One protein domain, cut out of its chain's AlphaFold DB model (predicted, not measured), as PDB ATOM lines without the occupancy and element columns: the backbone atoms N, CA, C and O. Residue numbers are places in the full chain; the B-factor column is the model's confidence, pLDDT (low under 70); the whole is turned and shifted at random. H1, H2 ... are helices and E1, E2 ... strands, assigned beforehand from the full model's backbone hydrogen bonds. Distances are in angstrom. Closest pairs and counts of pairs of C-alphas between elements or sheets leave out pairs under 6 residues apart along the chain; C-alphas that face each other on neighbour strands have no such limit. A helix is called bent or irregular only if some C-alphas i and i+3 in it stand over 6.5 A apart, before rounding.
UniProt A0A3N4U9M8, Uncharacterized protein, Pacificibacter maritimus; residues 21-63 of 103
ATOM      1  N   ARG A  21     117.901 125.597 152.836       93.75
ATOM      2  CA  ARG A  21     118.145 126.697 151.891       93.75
ATOM      3  C   ARG A  21     119.074 126.279 150.753       93.75
ATOM      4  O   ARG A  21     118.760 126.542 149.601       93.75
ATOM      5  N   GLN A  22     120.179 125.613 151.079       94.25
ATOM      6  CA  GLN A  22     121.140 125.139 150.081       94.25
ATOM      7  C   GLN A  22     120.509 124.108 149.146       94.25
ATOM      8  O   GLN A  22     120.707 124.177 147.939       94.25
ATOM      9  N   THR A  23     119.696 123.202 149.690       94.00
ATOM     10  CA  THR A  23     118.949 122.237 148.881       94.00
ATOM     11  C   THR A  23     117.988 122.946 147.932       94.00
ATOM     12  O   THR A  23     117.921 122.586 146.763       94.00
ATOM     13  N   PHE A  24     117.277 123.977 148.396       94.31
ATOM     14  CA  PHE A  24     116.360 124.728 147.540       94.31
ATOM     15  C   PHE A  24     117.093 125.470 146.416       94.31
ATOM     16  O   PHE A  24     116.688 125.387 145.263       94.31
ATOM     17  N   GLU A  25     118.197 126.149 146.728       95.44
ATOM     18  CA  GLU A  25     119.019 126.847 145.731       95.44
ATOM     19  C   GLU A  25     119.588 125.878 144.684       95.44
ATOM     20  O   GLU A  25     119.529 126.168 143.490       95.44
ATOM     21  N   ARG A  26     120.062 124.702 145.115       95.00
ATOM     22  CA  ARG A  26     120.527 123.643 144.211       95.00
ATOM     23  C   ARG A  26     119.404 123.146 143.300       95.00
ATOM     24  O   ARG A  26     119.591 123.109 142.092       95.00
ATOM     25  N   LEU A  27     118.240 122.811 143.863       94.88
ATOM     26  CA  LEU A  27     117.091 122.319 143.093       94.88
ATOM     27  C   LEU A  27     116.598 123.347 142.069       94.88
ATOM     28  O   LEU A  27     116.269 122.980 140.948       94.88
ATOM     29  N   VAL A  28     116.565 124.631 142.435       94.25
ATOM     30  CA  VAL A  28     116.208 125.709 141.500       94.25
ATOM     31  C   VAL A  28     117.249 125.831 140.385       94.25
ATOM     32  O   VAL A  28     116.874 126.026 139.232       94.25
ATOM     33  N   GLY A  29     118.538 125.689 140.702       95.25
ATOM     34  CA  GLY A  29     119.605 125.652 139.700       95.25
ATOM     35  C   GLY A  29     119.433 124.500 138.710       95.25
ATOM     36  O   GLY A  29     119.359 124.736 137.508       95.25
ATOM     37  N   GLU A  30     119.277 123.278 139.219       94.25
ATOM     38  CA  GLU A  30     119.072 122.066 138.410       94.25
ATOM     39  C   GLU A  30     117.818 122.167 137.530       94.25
ATOM     40  O   GLU A  30     117.847 121.826 136.348       94.25
ATOM     41  N   LEU A  31     116.719 122.686 138.080       93.12
ATOM     42  CA  LEU A  31     115.490 122.908 137.326       93.12
ATOM     43  C   LEU A  31     115.694 123.924 136.193       93.12
ATOM     44  O   LEU A  31     115.213 123.706 135.084       93.12
ATOM     45  N   ASN A  32     116.409 125.021 136.450       92.06
ATOM     46  CA  ASN A  32     116.692 126.025 135.425       92.06
ATOM     47  C   ASN A  32     117.584 125.467 134.310       92.06
ATOM     48  O   ASN A  32     117.349 125.778 133.145       92.06
ATOM     49  N   GLU A  33     118.576 124.640 134.644       93.06
ATOM     50  CA  GLU A  33     119.405 123.945 133.652       93.06
ATOM     51  C   GLU A  33     118.560 123.008 132.780       93.06
ATOM     52  O   GLU A  33     118.692 123.025 131.556       93.06
ATOM     53  N   ALA A  34     117.643 122.249 133.388       89.56
ATOM     54  CA  ALA A  34     116.733 121.369 132.658       89.56
ATOM     55  C   ALA A  34     115.788 122.150 131.729       89.56
ATOM     56  O   ALA A  34     115.608 121.772 130.575       89.56
ATOM     57  N   ILE A  35     115.220 123.266 132.200       89.19
ATOM     58  CA  ILE A  35     114.357 124.132 131.382       89.19
ATOM     59  C   ILE A  35     115.146 124.757 130.226       89.19
ATOM     60  O   ILE A  35     114.626 124.851 129.119       89.19
ATOM     61  N   ALA A  36     116.399 125.156 130.454       88.69
ATOM     62  CA  ALA A  36     117.250 125.737 129.417       88.69
ATOM     63  C   ALA A  36     117.624 124.743 128.304       88.69
ATOM     64  O   ALA A  36     117.987 125.170 127.210       88.69
ATOM     65  N   ALA A  37     117.546 123.436 128.570       88.44
ATOM     66  CA  ALA A  37     117.766 122.396 127.570       88.44
ATOM     67  C   ALA A  37     116.538 122.144 126.670       88.44
ATOM     68  O   ALA A  37     116.662 121.446 125.663       88.44
ATOM     69  N   LEU A  38     115.363 122.683 127.020       85.50
ATOM     70  CA  LEU A  38     114.150 122.540 126.215       85.50
ATOM     71  C   LEU A  38     114.180 123.479 124.997       85.50
ATOM     72  O   LEU A  38     114.707 124.589 125.092       85.50
ATOM     73  N   PRO A  39     113.602 123.060 123.856       84.62
ATOM     74  CA  PRO A  39     113.570 123.877 122.644       84.62
ATOM     75  C   PRO A  39     112.687 125.117 122.820       84.62
ATOM     76  O   PRO A  39     113.047 126.197 122.358       84.62
ATOM     77  N   ASP A  40     111.576 124.961 123.542       86.19
ATOM     78  CA  ASP A  40     110.629 126.019 123.869       86.19
ATOM     79  C   ASP A  40     110.465 126.141 125.385       86.19
ATOM     80  O   ASP A  40     110.487 125.151 126.122       86.19
ATOM     81  N   MET A  41     110.275 127.374 125.858       84.06
ATOM     82  CA  MET A  41     110.102 127.643 127.282       84.06
ATOM     83  C   MET A  41     108.721 127.154 127.759       84.06
ATOM     84  O   MET A  41     107.702 127.641 127.260       84.06
ATOM     85  N   PRO A  42     108.654 126.244 128.751       86.88
ATOM     86  CA  PRO A  42     107.391 125.721 129.252       86.88
ATOM     87  C   PRO A  42     106.643 126.773 130.080       86.88
ATOM     88  O   PRO A  42     107.246 127.571 130.805       86.88
ATOM     89  N   ALA A  43     105.310 126.747 130.031       88.44
ATOM     90  CA  ALA A  43     104.495 127.580 130.912       88.44
ATOM     91  C   ALA A  43     104.553 127.041 132.350       88.44
ATOM     92  O   ALA A  43     104.368 125.845 132.581       88.44
ATOM     93  N   VAL A  44     104.780 127.929 133.321       90.12
ATOM     94  CA  VAL A  44     104.894 127.577 134.744       90.12
ATOM     95  C   VAL A  44     103.646 128.034 135.486       90.12
ATOM     96  O   VAL A  44     103.291 129.213 135.439       90.12
ATOM     97  N   THR A  45     103.004 127.119 136.209       91.38
ATOM     98  CA  THR A  45     101.861 127.432 137.076       91.38
ATOM     99  C   THR A  45     102.217 127.148 138.528       91.38
ATOM    100  O   THR A  45     102.705 126.070 138.861       91.38
ATOM    101  N   VAL A  46     101.954 128.117 139.406       92.25
ATOM    102  CA  VAL A  46     102.138 127.974 140.854       92.25
ATOM    103  C   VAL A  46     100.768 127.944 141.511       92.25
ATOM    104  O   VAL A  46     100.011 128.911 141.404       92.25
ATOM    105  N   ASN A  47     100.453 126.851 142.207       93.00
ATOM    106  CA  ASN A  47      99.229 126.746 142.993       93.00
ATOM    107  C   ASN A  47      99.534 127.009 144.479       93.00
ATOM    108  O   ASN A  47     100.075 126.135 145.159       93.00
ATOM    109  N   PRO A  48      99.166 128.183 145.026       90.88
ATOM    110  CA  PRO A  48      99.452 128.518 146.420       90.88
ATOM    111  C   PRO A  48      98.585 127.746 147.425       90.88
ATOM    112  O   PRO A  48      98.887 127.750 148.613       90.88
ATOM    113  N   VAL A  49      97.500 127.101 146.981       93.62
ATOM    114  CA  VAL A  49      96.619 126.316 147.860       93.62
ATOM    115  C   VAL A  49      97.207 124.927 148.107       93.62
ATOM    116  O   VAL A  49      97.175 124.445 149.236       93.62
ATOM    117  N   THR A  50      97.770 124.298 147.070       90.19
ATOM    118  CA  THR A  50      98.402 122.971 147.172       90.19
ATOM    119  C   THR A  50      99.914 123.035 147.400       90.19
ATOM    120  O   THR A  50     100.507 122.031 147.779       90.19
ATOM    121  N   ASN A  51     100.531 124.217 147.264       87.56
ATOM    122  CA  ASN A  51     101.985 124.429 147.285       87.56
ATOM    123  C   ASN A  51     102.728 123.630 146.202       87.56
ATOM    124  O   ASN A  51     103.847 123.166 146.415       87.56
ATOM    125  N   GLU A  52     102.103 123.477 145.037       90.56
ATOM    126  CA  GLU A  52     102.647 122.726 143.909       90.56
ATOM    127  C   GLU A  52     103.058 123.658 142.771       90.56
ATOM    128  O   GLU A  52     102.457 124.714 142.539       90.56
ATOM    129  N   ILE A  53     104.086 123.229 142.042       90.94
ATOM    130  CA  ILE A  53     104.555 123.861 140.813       90.94
ATOM    131  C   ILE A  53     104.339 122.852 139.689       90.94
ATOM    132  O   ILE A  53     104.819 121.722 139.781       90.94
ATOM    133  N   SER A  54     103.619 123.251 138.644       89.62
ATOM    134  CA  SER A  54     103.410 122.438 137.446       89.62
ATOM    135  C   SER A  54     103.955 123.138 136.204       89.62
ATOM    136  O   SER A  54     103.966 124.369 136.109       89.62
ATOM    137  N   PHE A  55     104.415 122.330 135.252       88.56
ATOM    138  CA  PHE A  55     105.001 122.780 133.995       88.56
ATOM    139  C   PHE A  55     104.176 122.226 132.838       88.56
ATOM    140  O   PHE A  55     103.885 121.029 132.805       88.56
ATOM    141  N   ALA A  56     103.815 123.084 131.887       86.75
ATOM    142  CA  ALA A  56     103.311 122.648 130.590       86.75
ATOM    143  C   ALA A  56     104.516 122.270 129.721       86.75
ATOM    144  O   ALA A  56     105.116 123.128 129.076       86.75
ATOM    145  N   LEU A  57     104.923 121.005 129.819       83.00
ATOM    146  CA  LEU A  57     106.072 120.449 129.108       83.00
ATOM    147  C   LEU A  57     105.701 120.147 127.644       83.00
ATOM    148  O   LEU A  57     104.524 119.903 127.369       83.00
ATOM    149  N   PRO A  58     106.672 120.183 126.713       78.88
ATOM    150  CA  PRO A  58     106.438 119.788 125.326       78.88
ATOM    151  C   PRO A  58     106.081 118.298 125.223       78.88
ATOM    152  O   PRO A  58     106.473 117.504 126.076       78.88
ATOM    153  N   ASP A  59     105.369 117.925 124.155       80.06
ATOM    154  CA  ASP A  59     104.914 116.543 123.928       80.06
ATOM    155  C   ASP A  59     106.070 115.556 123.697       80.06
ATOM    156  O   ASP A  59     105.951 114.379 124.027       80.06
ATOM    157  N   THR A  60     107.182 116.041 123.140       79.25
ATOM    158  CA  THR A  60     108.377 115.243 122.859       79.25
ATOM    159  C   THR A  60     109.602 115.968 123.385       79.25
ATOM    160  O   THR A  60     109.828 117.139 123.053       79.25
ATOM    161  N   PHE A  61     110.421 115.272 124.167       82.69
ATOM    162  CA  PHE A  61     111.694 115.825 124.611       82.69
ATOM    163  C   PHE A  61     112.794 115.665 123.542       82.69
ATOM    164  O   PHE A  61     112.721 114.776 122.686       82.69
ATOM    165  N   PRO A  62     113.835 116.521 123.550       75.88
ATOM    166  CA  PRO A  62     114.914 116.458 122.558       75.88
ATOM    167  C   PRO A  62     115.654 115.115 122.507       75.88
ATOM    168  O   PRO A  62     116.129 114.707 121.448       75.88
ATOM    169  N   ASP A  63     115.765 114.430 123.640       78.69
ATOM    170  CA  ASP A  63     116.378 113.108 123.762       78.69
ATOM    171  C   ASP A  63     115.496 111.993 123.183       78.69
ATOM    172  O   ASP A  63     116.011 111.040 122.596       78.69
TER     173      ASP A  63
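Overview. This is residues 21 to 63 of the 103 residues of an uncharacterized protein of Pacificibacter maritimus (UniProt A0A3N4U9M8). A two-stranded antiparallel hairpin, E1 and E2, and one helix, H1, form the two arms of a flat, open U, with empty space between the arms. Residues 37 to 42 make the base of the U, and the tail, residues 57 to 63, leaves E2 at this same end and folds back toward the helix side. Nearly the whole helix arm, residues 21 to 34 of H1, stands free, and so does the turn of the hairpin, residues 47 to 52, at the open end of the U. The printed part has 43 residues, with one named helix and two named strands in the order H1, E1, E2; its class is mixed, helices and strands. The whole is loose, with a radius of gyration of the C-alphas of 12.0 A and spans of 30 by 25 by 13 A.

Arrangement. The sheet has two strands, E1, residues 43 to 47, and E2, residues 52 to 56, in the order E1 - E2. They are antiparallel neighbours, with 159 degrees between their N-to-C directions, and form a hairpin with a tight link of 4 residues. C-alphas that face each other are those of Val 44 and Phe 55, 4.9 A apart, and of Val 46 and Ile 53, 4.8 A apart. Among the backbone pairs within hydrogen-bond range are N 45 and O 54 at 2.9 A and N 54 and O 45 at 3.0 A. H1, residues 21 to 36, is joined to E1 by a short link of 6 residues. H1 and E2 are apart, with no C-alpha of the one within 8 A of the other. Every O i to N i+4 pair inside H1 is within hydrogen-bond range.

Along the chain. E1 runs from Ala 43, C-alpha at (104.495, 127.580, 130.912), to Asn 47, 13.2 A from first to last C-alpha. E2 runs from Glu 52 to Ala 56, 13.3 A, and ends with its C-alpha at (103.311, 122.648, 130.590). H1 runs from Arg 21, C-alpha at (118.145, 126.697, 151.891), to Ala 36, 22.5 A, and is not bent. Residues 57 to 63 follow E2 with no named element.

Size, cuts and confidence. The two C-alphas farthest apart are those of Val 49 and Asp 63, 33.8 A. The first and last printed C-alphas, Arg 21 and Asp 63, are 31.3 A apart. Residues 21 to 34, which belong to H1, and residues 47 to 52 stand free. The printed part has no cut and no long link. The mean pLDDT of the printed part is 89.0, and no printed residue of this model is under 70.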